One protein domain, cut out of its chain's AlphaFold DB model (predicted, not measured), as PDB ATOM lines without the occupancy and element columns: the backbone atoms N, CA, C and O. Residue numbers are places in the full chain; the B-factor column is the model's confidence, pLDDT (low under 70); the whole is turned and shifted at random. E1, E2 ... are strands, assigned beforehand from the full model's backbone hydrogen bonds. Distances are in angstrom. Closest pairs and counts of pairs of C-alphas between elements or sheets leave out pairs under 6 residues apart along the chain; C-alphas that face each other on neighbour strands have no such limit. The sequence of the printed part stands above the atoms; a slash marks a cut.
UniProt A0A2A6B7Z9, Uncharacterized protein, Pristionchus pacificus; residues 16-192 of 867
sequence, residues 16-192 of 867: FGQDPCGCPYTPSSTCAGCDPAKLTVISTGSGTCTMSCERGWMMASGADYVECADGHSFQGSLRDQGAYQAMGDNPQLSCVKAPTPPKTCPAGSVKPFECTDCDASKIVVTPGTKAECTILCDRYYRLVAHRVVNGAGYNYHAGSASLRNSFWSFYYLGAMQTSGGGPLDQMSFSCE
ATOM      1  N   PHE A  16     -30.484  33.660   9.676       35.25
ATOM      2  CA  PHE A  16     -29.905  32.338   9.564       35.25
ATOM      3  C   PHE A  16     -29.639  31.909  11.001       35.25
ATOM      4  O   PHE A  16     -28.840  32.539  11.698       35.25
ATOM      5  N   GLY A  17     -30.330  30.875  11.469       45.34
ATOM      6  CA  GLY A  17     -29.884  30.205  12.678       45.34
ATOM      7  C   GLY A  17     -28.565  29.528  12.331       45.34
ATOM      8  O   GLY A  17     -28.569  28.514  11.642       45.34
ATOM      9  N   GLN A  18     -27.433  30.110  12.725       45.44
ATOM     10  CA  GLN A  18     -26.212  29.326  12.847       45.44
ATOM     11  C   GLN A  18     -26.272  28.633  14.194       45.44
ATOM     12  O   GLN A  18     -26.278  29.263  15.251       45.44
ATOM     13  N   ASP A  19     -26.388  27.321  14.125       55.16
ATOM     14  CA  ASP A  19     -26.388  26.456  15.285       55.16
ATOM     15  C   ASP A  19     -24.950  26.295  15.846       55.16
ATOM     16  O   ASP A  19     -23.999  26.565  15.105       55.16
ATOM     17  N   PRO A  20     -24.699  25.844  17.097       54.59
ATOM     18  CA  PRO A  20     -23.349  25.646  17.647       54.59
ATOM     19  C   PRO A  20     -22.439  24.730  16.814       54.59
ATOM     20  O   PRO A  20     -21.226  24.736  16.996       54.59
ATOM     21  N   CYS A  21     -23.013  23.932  15.913       57.97
ATOM     22  CA  CYS A  21     -22.304  23.093  14.944       57.97
ATOM     23  C   CYS A  21     -21.921  23.810  13.634       57.97
ATOM     24  O   CYS A  21     -21.247  23.200  12.810       57.97
ATOM     25  N   GLY A  22     -22.323  25.071  13.428       59.84
ATOM     26  CA  GLY A  22     -21.989  25.881  12.248       59.84
ATOM     27  C   GLY A  22     -22.927  25.717  11.047       59.84
ATOM     28  O   GLY A  22     -22.719  26.373  10.026       59.84
ATOM     29  N   CYS A  23     -23.970  24.896  11.168       68.69
ATOM     30  CA  CYS A  23     -24.865  24.572  10.062       68.69
ATOM     31  C   CYS A  23     -25.955  25.633   9.886       68.69
ATOM     32  O   CYS A  23     -26.661  25.932  10.856       68.69
ATOM     33  N   PRO A  24     -26.122  26.200   8.679       70.31
ATOM     34  CA  PRO A  24     -27.156  27.190   8.436       70.31
ATOM     35  C   PRO A  24     -28.526  26.524   8.288       70.31
ATOM     36  O   PRO A  24     -28.705  25.605   7.496       70.31
ATOM     37  N   TYR A  25     -29.518  27.013   9.027       72.31
ATOM     38  CA  TYR A  25     -30.927  26.704   8.782       72.31
ATOM     39  C   TYR A  25     -31.772  27.979   8.811       72.31
ATOM     40  O   TYR A  25     -31.396  28.993   9.410       72.31
ATOM     41  N   THR A  26     -32.945  27.924   8.176       76.62
ATOM     42  CA  THR A  26     -33.910  29.028   8.172       76.62
ATOM     43  C   THR A  26     -35.058  28.687   9.126       76.62
ATOM     44  O   THR A  26     -35.826  27.763   8.838       76.62
ATOM     45  N   PRO A  27     -35.215  29.391  10.263       70.69
ATOM     46  CA  PRO A  27     -36.369  29.197  11.133       70.69
ATOM     47  C   PRO A  27     -37.644  29.620  10.396       70.69
ATOM     48  O   PRO A  27     -37.737  30.743   9.902       70.69
ATOM     49  N   SER A  28     -38.630  28.730  10.306       68.50
ATOM     50  CA  SER A  28     -39.879  29.007   9.590       68.50
ATOM     51  C   SER A  28     -41.051  29.224  10.548       68.50
ATOM     52  O   SER A  28     -41.342  28.386  11.395       68.50
ATOM     53  N   SER A  29     -41.762  30.340  10.406       65.25
ATOM     54  CA  SER A  29     -43.064  30.592  11.048       65.25
ATOM     55  C   SER A  29     -44.223  30.546  10.042       65.25
ATOM     56  O   SER A  29     -45.356  30.880  10.380       65.25
ATOM     57  N   THR A  30     -43.952  30.147   8.793       56.88
ATOM     58  CA  THR A  30     -44.878  30.310   7.660       56.88
ATOM     59  C   THR A  30     -45.979  29.250   7.598       56.88
ATOM     60  O   THR A  30     -46.965  29.432   6.886       56.88
ATOM     61  N   CYS A  31     -45.859  28.157   8.352       58.66
ATOM     62  CA  CYS A  31     -46.891  27.129   8.462       58.66
ATOM     63  C   CYS A  31     -47.844  27.378   9.646       58.66
ATOM     64  O   CYS A  31     -47.462  27.896  10.694       58.66
ATOM     65  N   ALA A  32     -49.122  27.019   9.486       58.38
ATOM     66  CA  ALA A  32     -50.141  27.248  10.511       58.38
ATOM     67  C   ALA A  32     -49.825  26.458  11.796       58.38
ATOM     68  O   ALA A  32     -49.760  25.231  11.778       58.38
ATOM     69  N   GLY A  33     -49.647  27.170  12.913       69.44
ATOM     70  CA  GLY A  33     -49.277  26.567  14.199       69.44
ATOM     71  C   GLY A  33     -47.794  26.210  14.329       69.44
ATOM     72  O   GLY A  33     -47.449  25.465  15.246       69.44
ATOM     73  N   CYS A  34     -46.944  26.716  13.431       77.69
ATOM     74  CA  CYS A  34     -45.497  26.572  13.512       77.69
ATOM     75  C   CYS A  34     -44.871  27.581  14.476       77.69
ATOM     76  O   CYS A  34     -45.131  28.778  14.391       77.69
ATOM     77  N   ASP A  35     -44.021  27.084  15.367       78.50
ATOM     78  CA  ASP A  35     -43.267  27.864  16.338       78.50
ATOM     79  C   ASP A  35     -41.782  27.452  16.288       78.50
ATOM     80  O   ASP A  35     -41.395  26.426  16.864       78.50
ATOM     81  N   PRO A  36     -40.921  28.218  15.591       74.44
ATOM     82  CA  PRO A  36     -39.500  27.905  15.499       74.44
ATOM     83  C   PRO A  36     -38.768  28.061  16.840       74.44
ATOM     84  O   PRO A  36     -37.717  27.451  17.017       74.44
ATOM     85  N   ALA A  37     -39.325  28.793  17.817       73.75
ATOM     86  CA  ALA A  37     -38.734  28.906  19.154       73.75
ATOM     87  C   ALA A  37     -38.807  27.588  19.946       73.75
ATOM     88  O   ALA A  37     -38.194  27.450  21.005       73.75
ATOM     89  N   LYS A  38     -39.557  26.602  19.437       75.12
ATOM     90  CA  LYS A  38     -39.650  25.255  20.005       75.12
ATOM     91  C   LYS A  38     -38.601  24.296  19.461       75.12
ATOM     92  O   LYS A  38     -38.524  23.175  19.965       75.12
ATOM     93  N   LEU A  39     -37.779  24.713  18.497       72.44
ATOM     94  CA  LEU A  39     -36.621  23.935  18.069       72.44
ATOM     95  C   LEU A  39     -35.597  23.858  19.205       72.44
ATOM     96  O   LEU A  39     -35.315  24.828  19.901       72.44
ATOM     97  N   THR A  40     -35.057  22.666  19.405       68.56
ATOM     98  CA  THR A  40     -34.030  22.355  20.391       68.56
ATOM     99  C   THR A  40     -32.868  21.697  19.679       68.56
ATOM    100  O   THR A  40     -33.060  20.806  18.854       68.56
ATOM    101  N   VAL A  41     -31.668  22.129  20.033       69.38
ATOM    102  CA  VAL A  41     -30.424  21.682  19.424       69.38
ATOM    103  C   VAL A  41     -29.671  20.793  20.398       69.38
ATOM    104  O   VAL A  41     -29.552  21.099  21.583       69.38
ATOM    105  N   ILE A  42     -29.130  19.704  19.869       66.38
ATOM    106  CA  ILE A  42     -28.350  18.698  20.572       66.38
ATOM    107  C   ILE A  42     -27.003  18.589  19.857       66.38
ATOM    108  O   ILE A  42     -26.939  18.152  18.710       66.38
ATOM    109  N   SER A  43     -25.909  18.968  20.517       62.97
ATOM    110  CA  SER A  43     -24.566  18.739  19.967       62.97
ATOM    111  C   SER A  43     -24.238  17.242  19.994       62.97
ATOM    112  O   SER A  43     -24.405  16.585  21.024       62.97
ATOM    113  N   THR A  44     -23.776  16.699  18.866       60.84
ATOM    114  CA  THR A  44     -23.416  15.277  18.725       60.84
ATOM    115  C   THR A  44     -21.905  15.057  18.604       60.84
ATOM    116  O   THR A  44     -21.444  13.919  18.649       60.84
ATOM    117  N   GLY A  45     -21.123  16.135  18.484       59.53
ATOM    118  CA  GLY A  45     -19.671  16.111  18.321       59.53
ATOM    119  C   GLY A  45     -19.138  17.404  17.696       59.53
ATOM    120  O   GLY A  45     -19.856  18.393  17.556       59.53
ATOM    121  N   SER A  46     -17.858  17.412  17.310       58.41
ATOM    122  CA  SER A  46     -17.240  18.550  16.616       58.41
ATOM    123  C   SER A  46     -17.785  18.678  15.189       58.41
ATOM    124  O   SER A  46     -17.439  17.868  14.332       58.41
ATOM    125  N   GLY A  47     -18.613  19.696  14.938       57.88
ATOM    126  CA  GLY A  47     -19.185  19.971  13.612       57.88
ATOM    127  C   GLY A  47     -20.424  19.144  13.255       57.88
ATOM    128  O   GLY A  47     -20.875  19.200  12.117       57.88
ATOM    129  N   THR A  48     -20.986  18.397  14.214       63.94
ATOM    130  CA  THR A  48     -22.248  17.664  14.043       63.94
ATOM    131  C   THR A  48     -23.232  18.019  15.156       63.94
ATOM    132  O   THR A  48     -22.876  18.162  16.333       63.94
ATOM    133  N   CYS A  49     -24.489  18.201  14.774       68.06
ATOM    134  CA  CYS A  49     -25.593  18.524  15.672       68.06
ATOM    135  C   CYS A  49     -26.869  17.866  15.176       68.06
ATOM    136  O   CYS A  49     -27.048  17.596  13.992       68.06
ATOM    137  N   THR A  50     -27.777  17.637  16.109       71.19
ATOM    138  CA  THR A  50     -29.120  17.139  15.869       71.19
ATOM    139  C   THR A  50     -30.126  18.172  16.360       71.19
ATOM    140  O   THR A  50     -29.947  18.728  17.438       71.19
ATOM    141  N   MET A  51     -31.206  18.408  15.616       74.94
ATOM    142  CA  MET A  51     -32.312  19.261  16.052       74.94
ATOM    143  C   MET A  51     -33.603  18.457  16.219       74.94
ATOM    144  O   MET A  51     -33.916  17.571  15.420       74.94
ATOM    145  N   SER A  52     -34.360  18.792  17.262       71.88
ATOM    146  CA  SER A  52     -35.678  18.234  17.581       71.88
ATOM    147  C   SER A  52     -36.601  19.319  18.160       71.88
ATOM    148  O   SER A  52     -36.219  20.484  18.221       71.88
ATOM    149  N   CYS A  53     -37.821  18.970  18.574       71.25
ATOM    150  CA  CYS A  53     -38.806  19.909  19.123       71.25
ATOM    151  C   CYS A  53     -39.015  19.746  20.635       71.25
ATOM    152  O   CYS A  53     -38.892  18.649  21.173       71.25
ATOM    153  N   GLU A  54     -39.378  20.838  21.314       66.69
ATOM    154  CA  GLU A  54     -39.758  20.854  22.735       66.69
ATOM    155  C   GLU A  54     -40.954  19.920  23.020       66.69
ATOM    156  O   GLU A  54     -41.778  19.626  22.148       66.69
ATOM    157  N   ARG A  55     -41.097  19.481  24.278       62.69
ATOM    158  CA  ARG A  55     -42.213  18.654  24.749       62.69
ATOM    159  C   ARG A  55     -43.575  19.173  24.269       62.69
ATOM    160  O   ARG A  55     -43.965  20.308  24.526       62.69
ATOM    161  N   GLY A  56     -44.337  18.285  23.626       60.59
ATOM    162  CA  GLY A  56     -45.666  18.591  23.080       60.59
ATOM    163  C   GLY A  56     -45.655  19.132  21.644       60.59
ATOM    164  O   GLY A  56     -46.724  19.433  21.110       60.59
ATOM    165  N   TRP A  57     -44.480  19.210  21.014       69.06
ATOM    166  CA  TRP A  57     -44.287  19.676  19.643       69.06
ATOM    167  C   TRP A  57     -43.576  18.616  18.786       69.06
ATOM    168  O   TRP A  57     -42.931  17.704  19.297       69.06
ATOM    169  N   MET A  58     -43.725  18.707  17.467       68.94
ATOM    170  CA  MET A  58     -43.096  17.821  16.479       68.94
ATOM    171  C   MET A  58     -42.599  18.624  15.278       68.94
ATOM    172  O   MET A  58     -43.132  19.699  15.019       68.94
ATOM    173  N   MET A  59     -41.614  18.127  14.525       75.31
ATOM    174  CA  MET A  59     -41.100  18.898  13.388       75.31
ATOM    175  C   MET A  59     -42.138  19.016  12.272       75.31
ATOM    176  O   MET A  59     -42.771  18.034  11.877       75.31
ATOM    177  N   ALA A  60     -42.281  20.229  11.741       74.62
ATOM    178  CA  ALA A  60     -43.228  20.559  10.680       74.62
ATOM    179  C   ALA A  60     -42.936  19.807   9.370       74.62
ATOM    180  O   ALA A  60     -43.852  19.521   8.606       74.62
ATOM    181  N   SER A  61     -41.674  19.434   9.135       67.38
ATOM    182  CA  SER A  61     -41.235  18.657   7.969       67.38
ATOM    183  C   SER A  61     -41.699  17.196   7.981       67.38
ATOM    184  O   SER A  61     -41.441  16.466   7.028       67.38
ATOM    185  N   GLY A  62     -42.337  16.735   9.063       65.38
ATOM    186  CA  GLY A  62     -42.693  15.328   9.235       65.38
ATOM    187  C   GLY A  62     -41.496  14.431   9.561       65.38
ATOM    188  O   GLY A  62     -41.641  13.210   9.557       65.38
ATOM    189  N   ALA A  63     -40.326  15.003   9.855       67.81
ATOM    190  CA  ALA A  63     -39.184  14.254  10.361       67.81
ATOM    191  C   ALA A  63     -39.215  14.102  11.896       67.81
ATOM    192  O   ALA A  63     -39.780  14.933  12.608       67.81
ATOM    193  N   ASP A  64     -38.612  13.031  12.417       63.59
ATOM    194  CA  ASP A  64     -38.491  12.810  13.869       63.59
ATOM    195  C   ASP A  64     -37.422  13.705  14.504       63.59
ATOM    196  O   ASP A  64     -37.619  14.271  15.580       63.59
ATOM    197  N   TYR A  65     -36.305  13.847  13.801       69.88
ATOM    198  CA  TYR A  65     -35.210  14.759  14.095       69.88
ATOM    199  C   TYR A  65     -34.436  15.018  12.798       69.88
ATOM    200  O   TYR A  65     -34.610  14.295  11.807       69.88
ATOM    201  N   VAL A  66     -33.607  16.057  12.797       74.69
ATOM    202  CA  VAL A  66     -32.664  16.358  11.710       74.69
ATOM    203  C   VAL A  66     -31.248  16.352  12.236       74.69
ATOM    204  O   VAL A  66     -31.026  16.771  13.365       74.69
ATOM    205  N   GLU A  67     -30.305  15.888  11.433       76.00
ATOM    206  CA  GLU A  67     -28.880  15.911  11.742       76.00
ATOM    207  C   GLU A  67     -28.177  16.783  10.711       76.00
ATOM    208  O   GLU A  67     -28.424  16.651   9.510       76.00
ATOM    209  N   CYS A  68     -27.307  17.672  11.174       75.38
ATOM    210  CA  CYS A  68     -26.353  18.302  10.290       75.38
ATOM    211  C   CYS A  68     -25.135  17.397  10.116       75.38
ATOM    212  O   CYS A  68     -24.372  17.174  11.062       75.38
ATOM    213  N   ALA A  69     -24.958  16.918   8.889       63.97
ATOM    214  CA  ALA A  69     -23.768  16.213   8.458       63.97
ATOM    215  C   ALA A  69     -22.732  17.229   7.951       63.97
ATOM    216  O   ALA A  69     -23.045  18.139   7.174       63.97
ATOM    217  N   ASP A  70     -21.487  17.057   8.396       64.19
ATOM    218  CA  ASP A  70     -20.302  17.752   7.883       64.19
ATOM    219  C   ASP A  70     -20.297  19.288   8.036       64.19
ATOM    220  O   ASP A  70     -19.566  19.978   7.331       64.19
ATOM    221  N   GLY A  71     -21.096  19.847   8.954       63.34
ATOM    222  CA  GLY A  71     -21.124  21.290   9.229       63.34
ATOM    223  C   GLY A  71     -21.881  22.139   8.197       63.34
ATOM    224  O   GLY A  71     -21.889  23.366   8.311       63.34
ATOM    225  N   HIS A  72     -22.509  21.516   7.192       65.44
ATOM    226  CA  HIS A  72     -23.069  22.237   6.044       65.44
ATOM    227  C   HIS A  72     -24.460  21.787   5.597       65.44
ATOM    228  O   HIS A  72     -25.238  22.639   5.179       65.44
ATOM    229  N   SER A  73     -24.793  20.496   5.673       69.25
ATOM    230  CA  SER A  73     -26.038  19.978   5.092       69.25
ATOM    231  C   SER A  73     -26.884  19.245   6.122       69.25
ATOM    232  O   SER A  73     -26.374  18.463   6.922       69.25
ATOM    233  N   PHE A  74     -28.194  19.478   6.087       76.19
ATOM    234  CA  PHE A  74     -29.134  18.790   6.962       76.19
ATOM    235  C   PHE A  74     -29.725  17.558   6.285       76.19
ATOM    236  O   PHE A  74     -30.115  17.567   5.112       76.19
ATOM    237  N   GLN A  75     -29.853  16.495   7.068       75.12
ATOM    238  CA  GLN A  75     -30.538  15.261   6.711       75.12
ATOM    239  C   GLN A  75     -31.661  15.009   7.718       75.12
ATOM    240  O   GLN A  75     -31.548  15.371   8.887       75.12
ATOM    241  N   GLY A  76     -32.770  14.429   7.258       72.69
ATOM    242  CA  GLY A  76     -33.952  14.166   8.078       72.69
ATOM    243  C   GLY A  76     -34.400  12.709   7.996       72.69
ATOM    244  O   GLY A  76     -34.420  12.119   6.912       72.69
ATOM    245  N   SER A  77     -34.810  12.140   9.133       66.31
ATOM    246  CA  SER A  77     -35.520  10.853   9.175       66.31
ATOM    247  C   SER A  77     -37.024  11.100   9.038       66.31
ATOM    248  O   SER A  77     -37.634  11.631   9.966       66.31
ATOM    249  N   LEU A  78     -37.624  10.764   7.890       62.91
ATOM    250  CA  LEU A  78     -39.049  11.008   7.626       62.91
ATOM    251  C   LEU A  78     -39.961   9.950   8.265       62.91
ATOM    252  O   LEU A  78     -39.843   8.755   7.973       62.91
ATOM    253  N   ARG A  79     -40.971  10.412   9.018       57.50
ATOM    254  CA  ARG A  79     -41.978   9.580   9.712       57.50
ATOM    255  C   ARG A  79     -42.778   8.659   8.791       57.50
ATOM    256  O   ARG A  79     -43.214   7.589   9.214       57.50
ATOM    257  N   ASP A  80     -42.974   9.056   7.534       51.09
ATOM    258  CA  ASP A  80     -43.892   8.375   6.617       51.09
ATOM    259  C   ASP A  80     -43.230   7.344   5.697       51.09
ATOM    260  O   ASP A  80     -43.932   6.508   5.125       51.09
ATOM    261  N   GLN A  81     -41.908   7.365   5.526       50.66
ATOM    262  CA  GLN A  81     -41.237   6.522   4.525       50.66
ATOM    263  C   GLN A  81     -40.198   5.568   5.119       50.66
ATOM    264  O   GLN A  81     -39.786   4.639   4.430       50.66
ATOM    265  N   GLY A  82     -39.795   5.754   6.385       50.38
ATOM    266  CA  GLY A  82     -38.691   4.986   6.976       50.38
ATOM    267  C   GLY A  82     -37.382   5.142   6.191       50.38
ATOM    268  O   GLY A  82     -36.511   4.281   6.270       50.38
ATOM    269  N   ALA A  83     -37.287   6.212   5.399       55.75
ATOM    270  CA  ALA A  83     -36.197   6.527   4.497       55.75
ATOM    271  C   ALA A  83     -35.617   7.893   4.876       55.75
ATOM    272  O   ALA A  83     -36.344   8.794   5.306       55.75
ATOM    273  N   TYR A  84     -34.304   8.024   4.718       65.69
ATOM    274  CA  TYR A  84     -33.573   9.264   4.948       65.69
ATOM    275  C   TYR A  84     -33.699  10.175   3.729       65.69
ATOM    276  O   TYR A  84     -33.566   9.705   2.596       65.69
ATOM    277  N   GLN A  85     -33.915  11.472   3.950       68.06
ATOM    278  CA  GLN A  85     -33.918  12.466   2.878       68.06
ATOM    279  C   GLN A  85     -32.918  13.584   3.180       68.06
ATOM    280  O   GLN A  85     -32.863  14.104   4.297       68.06
ATOM    281  N   ALA A  86     -32.140  13.971   2.166       71.69
ATOM    282  CA  ALA A  86     -31.355  15.197   2.206       71.69
ATOM    283  C   ALA A  86     -32.312  16.398   2.220       71.69
ATOM    284  O   ALA A  86     -33.135  16.545   1.316       71.69
ATOM    285  N   MET A  87     -32.212  17.239   3.247       71.00
ATOM    286  CA  MET A  87     -33.011  18.462   3.378       71.00
ATOM    287  C   MET A  87     -32.308  19.684   2.768       71.00
ATOM    288  O   MET A  87     -32.934  20.729   2.602       71.00
ATOM    289  N   GLY A  88     -31.038  19.532   2.379       72.31
ATOM    290  CA  GLY A  88     -30.223  20.561   1.734       72.31
ATOM    291  C   GLY A  88     -29.407  21.390   2.726       72.31
ATOM    292  O   GLY A  88     -29.365  21.094   3.920       72.31
ATOM    293  N   ASP A  89     -28.757  22.429   2.206       71.00
ATOM    294  CA  ASP A  89     -27.759  23.217   2.946       71.00
ATOM    295  C   ASP A  89     -28.372  24.304   3.842       71.00
ATOM    296  O   ASP A  89     -27.697  24.849   4.701       71.00
ATOM    297  N   ASN A  90     -29.647  24.650   3.640       73.94
ATOM    298  CA  ASN A  90     -30.360  25.644   4.448       73.94
ATOM    299  C   ASN A  90     -31.870  25.347   4.473       73.94
ATOM    300  O   ASN A  90     -32.667  26.086   3.883       73.94
ATOM    301  N   PRO A  91     -32.291  24.227   5.081       75.31
ATOM    302  CA  PRO A  91     -33.698  23.865   5.118       75.31
ATOM    303  C   PRO A  91     -34.510  24.842   5.974       75.31
ATOM    304  O   PRO A  91     -34.023  25.412   6.955       75.31
ATOM    305  N   GLN A  92     -35.793  24.974   5.635       79.56
ATOM    306  CA  GLN A  92     -36.767  25.610   6.512       79.56
ATOM    307  C   GLN A  92     -37.187  24.634   7.613       79.56
ATOM    308  O   GLN A  92     -37.851  23.634   7.340       79.56
ATOM    309  N   LEU A  93     -36.805  24.924   8.859       77.12
ATOM    310  CA  LEU A  93     -37.102  24.084  10.020       77.12
ATOM    311  C   LEU A  93     -38.033  24.813  10.991       77.12
ATOM    312  O   LEU A  93     -37.893  26.011  11.237       77.12
ATOM    313  N   SER A  94     -39.005  24.080  11.533       82.38
ATOM    314  CA  SER A  94     -39.943  24.574  12.543       82.38
ATOM    315  C   SER A  94     -40.642  23.429  13.267       82.38
ATOM    316  O   SER A  94     -40.594  22.279  12.821       82.38
ATOM    317  N   CYS A  95     -41.332  23.754  14.356       77.38
ATOM    318  CA  CYS A  95     -42.099  22.821  15.167       77.38
ATOM    319  C   CYS A  95     -43.592  23.143  15.117       77.38
ATOM    320  O   CYS A  95     -43.973  24.294  15.274       77.38
ATOM    321  N   VAL A  96     -44.447  22.134  14.987       77.44
ATOM    322  CA  VAL A  96     -45.907  22.243  15.127       77.44
ATOM    323  C   VAL A  96     -46.383  21.543  16.390       77.44
ATOM    324  O   VAL A  96     -45.782  20.564  16.842       77.44
ATOM    325  N   LYS A  97     -47.484  22.028  16.967       74.19
ATOM    326  CA  LYS A  97     -48.094  21.401  18.142       74.19
ATOM    327  C   LYS A  97     -48.549  19.984  17.793       74.19
ATOM    328  O   LYS A  97     -49.263  19.782  16.811       74.19
ATOM    329  N   ALA A  98     -48.150  19.000  18.596       64.88
ATOM    330  CA  ALA A  98     -48.545  17.617  18.363       64.88
ATOM    331  C   ALA A  98     -50.078  17.465  18.496       64.88
ATOM    332  O   ALA A  98     -50.673  18.044  19.417       64.88
ATOM    333  N   PRO A  99     -50.739  16.694  17.612       57.66
ATOM    334  CA  PRO A  99     -52.176  16.470  17.697       57.66
ATOM    335  C   PRO A  99     -52.537  15.793  19.025       57.66
ATOM    336  O   PRO A  99     -51.902  14.828  19.452       57.66
ATOM    337  N   THR A 100     -53.558  16.327  19.693       51.28
ATOM    338  CA  THR A 100     -54.120  15.781  20.935       51.28
ATOM    339  C   THR A 100     -55.393  15.000  20.593       51.28
ATOM    340  O   THR A 100     -56.245  15.557  19.902       51.28
ATOM    341  N   PRO A 101     -55.565  13.745  21.059       50.69
ATOM    342  CA  PRO A 101     -54.705  12.991  21.979       50.69
ATOM    343  C   PRO A 101     -53.536  12.250  21.283       50.69
ATOM    344  O   PRO A 101     -53.695  11.765  20.161       50.69
ATOM    345  N   PRO A 102     -52.368  12.108  21.942       51.31
ATOM    346  CA  PRO A 102     -51.260  11.318  21.411       51.31
ATOM    347  C   PRO A 102     -51.651   9.835  21.328       51.31
ATOM    348  O   PRO A 102     -52.209   9.285  22.276       51.31
ATOM    349  N   LYS A 103     -51.321   9.155  20.222       55.84
ATOM    350  CA  LYS A 103     -51.282   7.686  20.189       55.84
ATOM    351  C   LYS A 103     -50.291   7.221  21.260       55.84
ATOM    352  O   LYS A 103     -49.094   7.482  21.154       55.84
ATOM    353  N   THR A 104     -50.795   6.601  22.317       60.09
ATOM    354  CA  THR A 104     -49.977   6.073  23.409       60.09
ATOM    355  C   THR A 104     -49.268   4.801  22.956       60.09
ATOM    356  O   THR A 104     -49.894   3.948  22.326       60.09
ATOM    357  N   CYS A 105     -47.992   4.639  23.319       69.25
ATOM    358  CA  CYS A 105     -47.332   3.339  23.242       69.25
ATOM    359  C   CYS A 105     -48.171   2.265  23.969       69.25
ATOM    360  O   CYS A 105     -48.794   2.592  24.987       69.25
ATOM    361  N   PRO A 106     -48.177   0.996  23.513       72.81
ATOM    362  CA  PRO A 106     -48.788  -0.095  24.265       72.81
ATOM    363  C   PRO A 106     -48.298  -0.100  25.720       72.81
ATOM    364  O   PRO A 106     -47.112   0.114  25.984       72.81
ATOM    365  N   ALA A 107     -49.201  -0.320  26.674       69.50
ATOM    366  CA  ALA A 107     -48.851  -0.292  28.092       69.50
ATOM    367  C   ALA A 107     -47.693  -1.266  28.388       69.50
ATOM    368  O   ALA A 107     -47.748  -2.438  28.019       69.50
ATOM    369  N   GLY A 108     -46.636  -0.770  29.037       71.19
ATOM    370  CA  GLY A 108     -45.447  -1.560  29.377       71.19
ATOM    371  C   GLY A 108     -44.429  -1.758  28.244       71.19
ATOM    372  O   GLY A 108     -43.452  -2.476  28.447       71.19
ATOM    373  N   SER A 109     -44.613  -1.137  27.071       76.62
ATOM    374  CA  SER A 109     -43.652  -1.261  25.966       76.62
ATOM    375  C   SER A 109     -42.399  -0.386  26.130       76.62
ATOM    376  O   SER A 109     -41.324  -0.754  25.653       76.62
ATOM    377  N   VAL A 110     -42.516   0.752  26.822       81.38
ATOM    378  CA  VAL A 110     -41.381   1.603  27.209       81.38
ATOM    379  C   VAL A 110     -40.867   1.113  28.558       81.38
ATOM    380  O   VAL A 110     -41.484   1.361  29.592       81.38
ATOM    381  N   LYS A 111     -39.749   0.383  28.538       83.88
ATOM    382  CA  LYS A 111     -39.090  -0.119  29.746       83.88
ATOM    383  C   LYS A 111     -37.985   0.850  30.162       83.88
ATOM    384  O   LYS A 111     -37.003   0.947  29.427       83.88
ATOM    385  N   PRO A 112     -38.125   1.580  31.279       83.50
ATOM    386  CA  PRO A 112     -37.056   2.434  31.766       83.50
ATOM    387  C   PRO A 112     -35.878   1.592  32.270       83.50
ATOM    388  O   PRO A 112     -36.079   0.492  32.784       83.50
ATOM    389  N   PHE A 113     -34.658   2.113  32.157       83.69
ATOM    390  CA  PHE A 113     -33.498   1.580  32.873       83.69
ATOM    391  C   PHE A 113     -32.727   2.710  33.561       83.69
ATOM    392  O   PHE A 113     -32.839   3.881  33.182       83.69
ATOM    393  N   GLU A 114     -31.953   2.352  34.579       80.06
ATOM    394  CA  GLU A 114     -31.131   3.298  35.329       80.06
ATOM    395  C   GLU A 114     -29.710   3.361  34.757       80.06
ATOM    396  O   GLU A 114     -29.084   2.338  34.472       80.06
ATOM    397  N   CYS A 115     -29.193   4.577  34.610       76.75
ATOM    398  CA  CYS A 115     -27.793   4.858  34.320       76.75
ATOM    399  C   CYS A 115     -27.353   6.143  35.022       76.75
ATOM    400  O   CYS A 115     -28.184   6.935  35.469       76.75
ATOM    401  N   THR A 116     -26.039   6.334  35.142       74.69
ATOM    402  CA  THR A 116     -25.454   7.574  35.660       74.69
ATOM    403  C   THR A 116     -25.899   8.743  34.781       74.69
ATOM    404  O   THR A 116     -25.797   8.653  33.562       74.69
ATOM    405  N   ASP A 117     -26.428   9.798  35.403       76.94
ATOM    406  CA  ASP A 117     -26.957  11.006  34.748       76.94
ATOM    407  C   ASP A 117     -28.187  10.790  33.847       76.94
ATOM    408  O   ASP A 117     -28.509  11.630  33.002       76.94
ATOM    409  N   CYS A 118     -28.917   9.690  34.061       81.88
ATOM    410  CA  CYS A 118     -30.142   9.376  33.337       81.88
ATOM    411  C   CYS A 118     -31.417   9.638  34.151       81.88
ATOM    412  O   CYS A 118     -31.510   9.281  35.322       81.88
ATOM    413  N   ASP A 119     -32.438  10.188  33.496       80.69
ATOM    414  CA  ASP A 119     -33.769  10.437  34.043       80.69
ATOM    415  C   ASP A 119     -34.847   9.943  33.067       80.69
ATOM    416  O   ASP A 119     -35.251  10.630  32.128       80.69
ATOM    417  N   ALA A 120     -35.363   8.736  33.304       78.88
ATOM    418  CA  ALA A 120     -36.408   8.149  32.468       78.88
ATOM    419  C   ALA A 120     -37.732   8.946  32.469       78.88
ATOM    420  O   ALA A 120     -38.541   8.771  31.556       78.88
ATOM    421  N   SER A 121     -37.962   9.849  33.435       76.31
ATOM    422  CA  SER A 121     -39.145  10.728  33.437       76.31
ATOM    423  C   SER A 121     -39.131  11.748  32.295       76.31
ATOM    424  O   SER A 121     -40.164  12.333  31.962       76.31
ATOM    425  N   LYS A 122     -37.966  11.935  31.666       77.31
ATOM    426  CA  LYS A 122     -37.764  12.820  30.521       77.31
ATOM    427  C   LYS A 122     -38.077  12.156  29.185       77.31
ATOM    428  O   LYS A 122     -37.946  12.818  28.161       77.31
ATOM    429  N   ILE A 123     -38.507  10.892  29.157       77.56
ATOM    430  CA  ILE A 123     -38.950  10.248  27.916       77.56
ATOM    431  C   ILE A 123     -40.283  10.867  27.472       77.56
ATOM    432  O   ILE A 123     -41.289  10.836  28.182       77.56
ATOM    433  N   VAL A 124     -40.294  11.397  26.256       70.56
ATOM    434  CA  VAL A 124     -41.452  11.981  25.583       70.56
ATOM    435  C   VAL A 124     -41.947  11.013  24.516       70.56
ATOM    436  O   VAL A 124     -41.182  10.565  23.665       70.56
ATOM    437  N   VAL A 125     -43.247  10.718  24.532       71.12
ATOM    438  CA  VAL A 125     -43.915   9.915  23.498       71.12
ATOM    439  C   VAL A 125     -44.588  10.856  22.503       71.12
ATOM    440  O   VAL A 125     -45.395  11.699  22.900       71.12
ATOM    441  N   THR A 126     -44.290  10.706  21.213       62.81
ATOM    442  CA  THR A 126     -44.945  11.463  20.138       62.81
ATOM    443  C   THR A 126     -45.762  10.547  19.218       62.81
ATOM    444  O   THR A 126     -45.372   9.400  18.969       62.81
ATOM    445  N   PRO A 127     -46.929  11.011  18.728       53.41
ATOM    446  CA  PRO A 127     -47.773  10.217  17.845       53.41
ATOM    447  C   PRO A 127     -47.171  10.089  16.439       53.41
ATOM    448  O   PRO A 127     -46.882  11.089  15.781       53.41
ATOM    449  N   GLY A 128     -47.048   8.846  15.965       50.41
ATOM    450  CA  GLY A 128     -46.650   8.508  14.599       50.41
ATOM    451  C   GLY A 128     -47.840   8.201  13.677       50.41
ATOM    452  O   GLY A 128     -48.878   7.660  14.084       50.41
ATOM    453  N   THR A 129     -47.682   8.517  12.396       41.78
ATOM    454  CA  THR A 129     -48.628   8.197  11.311       41.78
ATOM    455  C   THR A 129     -48.536   6.727  10.872       41.78
ATOM    456  O   THR A 129     -49.553   6.170  10.460       41.78
ATOM    457  N   LYS A 130     -47.373   6.064  11.040       44.53
ATOM    458  CA  LYS A 130     -47.137   4.646  10.664       44.53
ATOM    459  C   LYS A 130     -46.494   3.739  11.733       44.53
ATOM    460  O   LYS A 130     -46.502   2.521  11.554       44.53
ATOM    461  N   ALA A 131     -45.947   4.295  12.815       53.53
ATOM    462  CA  ALA A 131     -45.448   3.544  13.975       53.53
ATOM    463  C   ALA A 131     -46.536   3.436  15.059       53.53
ATOM    464  O   ALA A 131     -47.390   4.319  15.156       53.53
ATOM    465  N   GLU A 132     -46.509   2.375  15.874       60.41
ATOM    466  CA  GLU A 132     -47.415   2.260  17.030       60.41
ATOM    467  C   GLU A 132     -47.108   3.363  18.055       60.41
ATOM    468  O   GLU A 132     -48.034   3.922  18.640       60.41
ATOM    469  N   CYS A 133     -45.829   3.741  18.202       72.44
ATOM    470  CA  CYS A 133     -45.397   4.969  18.871       72.44
ATOM    471  C   CYS A 133     -43.922   5.318  18.588       72.44
ATOM    472  O   CYS A 133     -43.132   4.437  18.245       72.44
ATOM    473  N   THR A 134     -43.551   6.586  18.788       75.31
ATOM    474  CA  THR A 134     -42.163   7.081  18.725       75.31
ATOM    475  C   THR A 134     -41.799   7.765  20.041       75.31
ATOM    476  O   THR A 134     -42.619   8.489  20.611       75.31
ATOM    477  N   ILE A 135     -40.579   7.541  20.528       76.69
ATOM    478  CA  ILE A 135     -40.038   8.127  21.754       76.69
ATOM    479  C   ILE A 135     -38.780   8.954  21.485       76.69
ATOM    480  O   ILE A 135     -37.965   8.637  20.616       76.69
ATOM    481  N   LEU A 136     -38.643  10.012  22.272       75.69
ATOM    482  CA  LEU A 136     -37.531  10.960  22.314       75.69
ATOM    483  C   LEU A 136     -37.355  11.457  23.757       75.69
ATOM    484  O   LEU A 136     -38.103  11.043  24.639       75.69
ATOM    485  N   CYS A 137     -36.367  12.312  24.014       74.00
ATOM    486  CA  CYS A 137     -36.128  12.893  25.336       74.00
ATOM    487  C   CYS A 137     -36.501  14.378  25.394       74.00
ATOM    488  O   CYS A 137     -36.520  15.061  24.374       74.00
ATOM    489  N   ASP A 138     -36.826  14.854  26.597       66.75
ATOM    490  CA  ASP A 138     -37.118  16.258  26.893       66.75
ATOM    491  C   ASP A 138     -35.886  17.153  26.664       66.75
ATOM    492  O   ASP A 138     -34.755  16.669  26.536       66.75
ATOM    493  N   ARG A 139     -36.097  18.475  26.627       64.88
ATOM    494  CA  ARG A 139     -35.028  19.456  26.394       64.88
ATOM    495  C   ARG A 139     -33.852  19.188  27.340       64.88
ATOM    496  O   ARG A 139     -34.063  18.978  28.531       64.88
ATOM    497  N   TYR A 140     -32.634  19.254  26.791       68.69
ATOM    498  CA  TYR A 140     -31.349  19.017  27.470       68.69
ATOM    499  C   TYR A 140     -30.956  17.549  27.686       68.69
ATOM    500  O   TYR A 140     -29.845  17.291  28.146       68.69
ATOM    501  N   TYR A 141     -31.802  16.592  27.303       73.81
ATOM    502  CA  TYR A 141     -31.505  15.168  27.426       73.81
ATOM    503  C   TYR A 141     -31.382  14.488  26.055       73.81
ATOM    504  O   TYR A 141     -32.019  14.892  25.082       73.81
ATOM    505  N   ARG A 142     -30.585  13.417  25.982       75.31
ATOM    506  CA  ARG A 142     -30.464  12.526  24.815       75.31
ATOM    507  C   ARG A 142     -30.988  11.129  25.138       75.31
ATOM    508  O   ARG A 142     -30.854  10.666  26.270       75.31
ATOM    509  N   LEU A 143     -31.563  10.443  24.150       83.75
ATOM    510  CA  LEU A 143     -32.098   9.096  24.349       83.75
ATOM    511  C   LEU A 143     -30.956   8.085  24.430       83.75
ATOM    512  O   LEU A 143     -30.070   8.054  23.577       83.75
ATOM    513  N   VAL A 144     -31.005   7.222  25.437       87.56
ATOM    514  CA  VAL A 144     -30.125   6.064  25.567       87.56
ATOM    515  C   VAL A 144     -30.969   4.814  25.400       87.56
ATOM    516  O   VAL A 144     -31.926   4.594  26.140       87.56
ATOM    517  N   ALA A 145     -30.626   3.999  24.411       88.81
ATOM    518  CA  ALA A 145     -31.209   2.691  24.184       88.81
ATOM    519  C   ALA A 145     -30.283   1.623  24.776       88.81
ATOM    520  O   ALA A 145     -29.149   1.451  24.330       88.81
ATOM    521  N   HIS A 146     -30.773   0.899  25.776       89.75
ATOM    522  CA  HIS A 146     -30.113  -0.265  26.344       89.75
ATOM    523  C   HIS A 146     -30.648  -1.532  25.681       89.75
ATOM    524  O   HIS A 146     -31.843  -1.824  25.759       89.75
ATOM    525  N   ARG A 147     -29.767  -2.293  25.033       89.31
ATOM    526  CA  ARG A 147     -30.105  -3.564  24.392       89.31
ATOM    527  C   ARG A 147     -29.418  -4.722  25.100       89.31
ATOM    528  O   ARG A 147     -28.194  -4.745  25.185       89.31
ATOM    529  N   VAL A 148     -30.190  -5.723  25.510       85.31
ATOM    530  CA  VAL A 148     -29.672  -6.962  26.102       85.31
ATOM    531  C   VAL A 148     -29.647  -8.068  25.049       85.31
ATOM    532  O   VAL A 148     -30.691  -8.513  24.577       85.31
ATOM    533  N   VAL A 149     -28.453  -8.543  24.696       81.75
ATOM    534  CA  VAL A 149     -28.250  -9.679  23.783       81.75
ATOM    535  C   VAL A 149     -27.447 -10.748  24.517       81.75
ATOM    536  O   VAL A 149     -26.336 -10.487  24.966       81.75
ATOM    537  N   ASN A 150     -27.997 -11.958  24.659       82.25
ATOM    538  CA  ASN A 150     -27.342 -13.085  25.346       82.25
ATOM    539  C   ASN A 150     -26.841 -12.754  26.771       82.25
ATOM    540  O   ASN A 150     -25.794 -13.236  27.193       82.25
ATOM    541  N   GLY A 151     -27.570 -11.908  27.507       76.00
ATOM    542  CA  GLY A 151     -27.196 -11.472  28.860       76.00
ATOM    543  C   GLY A 151     -26.142 -10.358  28.919       76.00
ATOM    544  O   GLY A 151     -25.866  -9.860  30.006       76.00
ATOM    545  N   ALA A 152     -25.592  -9.924  27.780       77.62
ATOM    546  CA  ALA A 152     -24.735  -8.747  27.687       77.62
ATOM    547  C   ALA A 152     -25.569  -7.511  27.315       77.62
ATOM    548  O   ALA A 152     -26.305  -7.524  26.328       77.62
ATOM    549  N   GLY A 153     -25.464  -6.453  28.121       83.19
ATOM    550  CA  GLY A 153     -26.140  -5.177  27.895       83.19
ATOM    551  C   GLY A 153     -25.254  -4.185  27.141       83.19
ATOM    552  O   GLY A 153     -24.100  -3.982  27.512       83.19
ATOM    553  N   TYR A 154     -25.801  -3.545  26.110       85.00
ATOM    554  CA  TYR A 154     -25.130  -2.524  25.305       85.00
ATOM    555  C   TYR A 154     -25.928  -1.221  25.346       85.00
ATOM    556  O   TYR A 154     -27.131  -1.234  25.094       85.00
ATOM    557  N   ASN A 155     -25.257  -0.106  25.645       86.19
ATOM    558  CA  ASN A 155     -25.853   1.228  25.627       86.19
ATOM    559  C   ASN A 155     -25.561   1.917  24.298       86.19
ATOM    560  O   ASN A 155     -24.417   1.949  23.846       86.19
ATOM    561  N   TYR A 156     -26.593   2.504  23.710       84.31
ATOM    562  CA  TYR A 156     -26.513   3.219  22.450       84.31
ATOM    563  C   TYR A 156     -27.163   4.591  22.591       84.31
ATOM    564  O   TYR A 156     -28.320   4.687  22.995       84.31
ATOM    565  N   HIS A 157     -26.444   5.655  22.239       84.19
ATOM    566  CA  HIS A 157     -27.030   6.993  22.169       84.19
ATOM    567  C   HIS A 157     -27.830   7.131  20.875       84.19
ATOM    568  O   HIS A 157     -27.326   6.833  19.790       84.19
ATOM    569  N   ALA A 158     -29.070   7.583  20.994       75.56
ATOM    570  CA  ALA A 158     -30.011   7.709  19.897       75.56
ATOM    571  C   ALA A 158     -30.684   9.087  19.902       75.56
ATOM    572  O   ALA A 158     -30.870   9.702  20.952       75.56
ATOM    573  N   GLY A 159     -31.072   9.568  18.720       69.44
ATOM    574  CA  GLY A 159     -31.913  10.767  18.595       69.44
ATOM    575  C   GLY A 159     -33.393  10.466  18.850       69.44
ATOM    576  O   GLY A 159     -34.120  11.279  19.414       69.44
ATOM    577  N   SER A 160     -33.838   9.273  18.457       75.94
ATOM    578  CA  SER A 160     -35.208   8.786  18.640       75.94
ATOM    579  C   SER A 160     -35.273   7.260  18.532       75.94
ATOM    580  O   SER A 160     -34.361   6.618  17.994       75.94
ATOM    581  N   ALA A 161     -36.368   6.678  19.024       79.38
ATOM    582  CA  ALA A 161     -36.708   5.275  18.815       79.38
ATOM    583  C   ALA A 161     -38.193   5.110  18.477       79.38
ATOM    584  O   ALA A 161     -39.049   5.786  19.039       79.38
ATOM    585  N   SER A 162     -38.508   4.182  17.584       80.56
ATOM    586  CA  SER A 162     -39.856   3.924  17.082       80.56
ATOM    587  C   SER A 162     -40.218   2.452  17.263       80.56
ATOM    588  O   SER A 162     -39.415   1.566  16.966       80.56
ATOM    589  N   LEU A 163     -41.434   2.192  17.743       79.81
ATOM    590  CA  LEU A 163     -41.970   0.851  17.961       79.81
ATOM    591  C   LEU A 163     -42.911   0.457  16.823       79.81
ATOM    592  O   LEU A 163     -43.877   1.162  16.510       79.81
ATOM    593  N   ARG A 164     -42.659  -0.712  16.232       78.56
ATOM    594  CA  ARG A 164     -43.537  -1.323  15.230       78.56
ATOM    595  C   ARG A 164     -43.526  -2.838  15.382       78.56
ATOM    596  O   ARG A 164     -42.457  -3.434  15.403       78.56
ATOM    597  N   ASN A 165     -44.700  -3.468  15.442       80.12
ATOM    598  CA  ASN A 165     -44.839  -4.929  15.503       80.12
ATOM    599  C   ASN A 165     -43.986  -5.572  16.621       80.12
ATOM    600  O   ASN A 165     -43.317  -6.577  16.391       80.12
ATOM    601  N   SER A 166     -43.975  -4.979  17.825       82.88
ATOM    602  CA  SER A 166     -43.132  -5.423  18.958       82.88
ATOM    603  C   SER A 166     -41.616  -5.415  18.691       82.88
ATOM    604  O   SER A 166     -40.859  -6.130  19.349       82.88
ATOM    605  N   PHE A 167     -41.155  -4.594  17.747       85.25
ATOM    606  CA  PHE A 167     -39.745  -4.371  17.460       85.25
ATOM    607  C   PHE A 167     -39.422  -2.881  17.568       85.25
ATOM    608  O   PHE A 167     -40.083  -2.042  16.949       85.25
ATOM    609  N   TRP A 168     -38.415  -2.552  18.372       86.25
ATOM    610  CA  TRP A 168     -37.881  -1.202  18.469       86.25
ATOM    611  C   TRP A 168     -36.821  -0.994  17.398       86.25
ATOM    612  O   TRP A 168     -35.848  -1.744  17.336       86.25
ATOM    613  N   SER A 169     -36.980   0.067  16.618       81.81
ATOM    614  CA  SER A 169     -35.948   0.610  15.737       81.81
ATOM    615  C   SER A 169     -35.492   1.948  16.302       81.81
ATOM    616  O   SER A 169     -36.328   2.798  16.593       81.81
ATOM    617  N   PHE A 170     -34.192   2.154  16.469       77.81
ATOM    618  CA  PHE A 170     -33.636   3.419  16.950       77.81
ATOM    619  C   PHE A 170     -32.520   3.897  16.028       77.81
ATOM    620  O   PHE A 170     -31.839   3.095  15.389       77.81
ATOM    621  N   TYR A 171     -32.337   5.209  15.969       73.44
ATOM    622  CA  TYR A 171     -31.355   5.836  15.090       73.44
ATOM    623  C   TYR A 171     -30.214   6.409  15.918       73.44
ATOM    624  O   TYR A 171     -30.466   7.192  16.839       73.44
ATOM    625  N   TYR A 172     -28.983   5.992  15.615       72.44
ATOM    626  CA  TYR A 172     -27.805   6.414  16.369       72.44
ATOM    627  C   TYR A 172     -27.591   7.923  16.255       72.44
ATOM    628  O   TYR A 172     -27.702   8.506  15.178       72.44
ATOM    629  N   LEU A 173     -27.271   8.545  17.384       67.69
ATOM    630  CA  LEU A 173     -26.952   9.966  17.461       67.69
ATOM    631  C   LEU A 173     -25.597  10.220  16.773       67.69
ATOM    632  O   LEU A 173     -24.610   9.581  17.140       67.69
ATOM    633  N   GLY A 174     -25.544  11.128  15.794       64.44
ATOM    634  CA  GLY A 174     -24.320  11.414  15.027       64.44
ATOM    635  C   GLY A 174     -24.019  10.408  13.905       64.44
ATOM    636  O   GLY A 174     -22.896  10.358  13.402       64.44
ATOM    637  N   ALA A 175     -24.972   9.529  13.583       64.06
ATOM    638  CA  ALA A 175     -24.820   8.517  12.548       64.06
ATOM    639  C   ALA A 175     -26.183   8.173  11.938       64.06
ATOM    640  O   ALA A 175     -26.587   7.005  11.921       64.06
ATOM    641  N   MET A 176     -26.880   9.197  11.428       58.72
ATOM    642  CA  MET A 176     -28.244   9.108  10.901       58.72
ATOM    643  C   MET A 176     -28.498   7.919   9.964       58.72
ATOM    644  O   MET A 176     -29.593   7.390   9.990       58.72
ATOM    645  N   GLN A 177     -27.517   7.422   9.203       57.34
ATOM    646  CA  GLN A 177     -27.691   6.270   8.294       57.34
ATOM    647  C   GLN A 177     -27.639   4.893   8.966       57.34
ATOM    648  O   GLN A 177     -27.975   3.877   8.353       57.34
ATOM    649  N   THR A 178     -27.214   4.836  10.223       60.41
ATOM    650  CA  THR A 178     -27.146   3.601  10.995       60.41
ATOM    651  C   THR A 178     -28.349   3.519  11.924       60.41
ATOM    652  O   THR A 178     -28.581   4.376  12.775       60.41
ATOM    653  N   SER A 179     -29.138   2.462  11.757       68.75
ATOM    654  CA  SER A 179     -30.244   2.143  12.653       68.75
ATOM    655  C   SER A 179     -29.896   0.901  13.459       68.75
ATOM    656  O   SER A 179     -29.498  -0.123  12.898       68.75
ATOM    657  N   GLY A 180     -30.058   0.980  14.771       77.38
ATOM    658  CA  GLY A 180     -30.098  -0.183  15.637       77.38
ATOM    659  C   GLY A 180     -31.534  -0.654  15.836       77.38
ATOM    660  O   GLY A 180     -32.502   0.029  15.500       77.38
ATOM    661  N   GLY A 181     -31.687  -1.843  16.400       85.94
ATOM    662  CA  GLY A 181     -32.999  -2.308  16.803       85.94
ATOM    663  C   GLY A 181     -32.956  -3.602  17.585       85.94
ATOM    664  O   GLY A 181     -31.934  -4.294  17.632       85.94
ATOM    665  N   GLY A 182     -34.078  -3.920  18.209       85.06
ATOM    666  CA  GLY A 182     -34.244  -5.136  18.982       85.06
ATOM    667  C   GLY A 182     -35.714  -5.433  19.265       85.06
ATOM    668  O   GLY A 182     -36.550  -4.526  19.230       85.06
ATOM    669  N   PRO A 183     -36.050  -6.697  19.557       87.38
ATOM    670  CA  PRO A 183     -37.387  -7.055  20.002       87.38
ATOM    671  C   PRO A 183     -37.740  -6.352  21.324       87.38
ATOM    672  O   PRO A 183     -36.861  -5.973  22.101       87.38
ATOM    673  N   LEU A 184     -39.039  -6.185  21.580       83.56
ATOM    674  CA  LEU A 184     -39.588  -5.460  22.732       83.56
ATOM    675  C   LEU A 184     -39.024  -5.914  24.091       83.56
ATOM    676  O   LEU A 184     -38.892  -5.121  25.023       83.56
ATOM    677  N   ASP A 185     -38.716  -7.197  24.235       84.88
ATOM    678  CA  ASP A 185     -38.211  -7.783  25.472       84.88
ATOM    679  C   ASP A 185     -36.729  -7.487  25.739       84.88
ATOM    680  O   ASP A 185     -36.334  -7.460  26.901       84.88
ATOM    681  N   GLN A 186     -35.951  -7.193  24.697       87.06
ATOM    682  CA  GLN A 186     -34.507  -6.943  24.766       87.06
ATOM    683  C   GLN A 186     -34.138  -5.467  24.906       87.06
ATOM    684  O   GLN A 186     -32.958  -5.153  25.048       87.06
ATOM    685  N   MET A 187     -35.114  -4.567  24.817       88.81
ATOM    686  CA  MET A 187     -34.879  -3.130  24.722       88.81
ATOM    687  C   MET A 187     -35.395  -2.407  25.961       88.81
ATOM    688  O   MET A 187     -36.481  -2.686  26.468       88.81
ATOM    689  N   SER A 188     -34.605  -1.463  26.453       88.81
ATOM    690  CA  SER A 188     -34.972  -0.520  27.509       88.81
ATOM    691  C   SER A 188     -34.433   0.863  27.157       88.81
ATOM    692  O   SER A 188     -33.468   0.980  26.406       88.81
ATOM    693  N   PHE A 189     -35.069   1.917  27.658       89.75
ATOM    694  CA  PHE A 189     -34.765   3.296  27.285       89.75
ATOM    695  C   PHE A 189     -34.623   4.186  28.511       89.75
ATOM    696  O   PHE A 189     -35.294   3.981  29.516       89.75
ATOM    697  N   SER A 190     -33.757   5.184  28.428       90.50
ATOM    698  CA  SER A 190     -33.616   6.235  29.434       90.50
ATOM    699  C   SER A 190     -33.158   7.518  28.751       90.50
ATOM    700  O   SER A 190     -32.811   7.499  27.570       90.50
ATOM    701  N   CYS A 191     -33.180   8.635  29.469       84.50
ATOM    702  CA  CYS A 191     -32.761   9.926  28.937       84.50
ATOM    703  C   CYS A 191     -31.567  10.439  29.726       84.50
ATOM    704  O   CYS A 191     -31.709  10.743  30.900       84.50
ATOM    705  N   GLU A 192     -30.409  10.540  29.094       84.31
ATOM    706  CA  GLU A 192     -29.173  11.009  29.723       84.31
ATOM    707  C   GLU A 192     -29.015  12.515  29.532       84.31
ATOM    708  O   GLU A 192     -29.294  13.040  28.450       84.31
TER     709      GLU A 192
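AT A GLANCE: This is residues 16 to 192 of the 867 residues of an uncharacterized protein of Pristionchus pacificus (UniProt A0A2A6B7Z9). Two lobes of strands follow each other along the longest axis and meet partly face to face: residues 123 to 192 form a seven-strand sheet folded sharply where E12 bends, and the earlier lobe is a twisted sheet, E2 E3 E5 E6 E7, with the small pair E4 and E8 at one end and E1 farthest out. The long link, residues 98 to 122, passes round the outside of the later lobe. The printed part has 177 residues, no named helix and fifteen named strands, E1 to E15 in that order; the class is all strand, with 89 residues in strands. The seven-strand sheet is branched, its neighbour pairs antiparallel; the five-strand sheet is all antiparallel. The whole is compact, with a radius of gyration of the C-alphas of 15.4 A and spans of 47 by 37 by 29 A.

IN THESE COORDINATES: Look first for E12, residues 152 to 164, from C-alpha 152 at (-24.735, -8.747, 27.687) over 23.7 A; it bends by 110 degrees at residue 159. In its sheet find E9 (123 to 126), E10 (133 to 137), E11 (141 to 149, 25.3 A), E13 (167 to 172), E14 (179 to 183) and E15 (187 to 192), ending at C-alpha 192, (-29.173, 11.009, 29.723). Earlier come E1 (24 to 27), from C-alpha 24 at (-27.156, 27.190, 8.436), E2 (39 to 45, 18.7 A), E3 (48 to 53, 17.5 A), E4 (57 to 59), E5 (63 to 69), E6 (73 to 78), E7 (84 to 88) and E8 (95 to 97).

HOW THE PARTS SIT: Begin at E12, with E10 and E11 on one side and E13 on the other. Its hairpin with E11 has N 145 and O 156 at 2.8 A; beside E10, N 135 and O 161 are 2.8 A apart. E11 to E14 form a meander, each strand the antiparallel neighbour of the one before. The edge strands are E9, E14 and E15; N 144 of E11 and O 190 of E15 are 2.8 A apart. This sheet and E2 E3 E5 E6 E7 form a sandwich, two sheets face to face, with strands crossed at 55 degrees; the closest C-alphas of E5 and E12 are those of Tyr 65 and Gly 159, 6.9 A. In the five-strand sheet, E5 E6 E7 are another meander; N 51 and O 66 of E3 and E5 are 2.8 A apart. E4 and E8 are antiparallel, N 58 and O 96 at 2.8 A. E1 pairs with no named strand, but its residues 26 to 27 pair with 92 to 93.

THE WHOLE: The C-alphas farthest apart, of Thr 30 and Gly 151, are 50.1 A apart. The printed part has no cut; the links E1 to E2 and E8 to E9 are long. Mean pLDDT of the printed part is 71.1, with 75 residues under 70, among them 40 to 49 and 126 to 132.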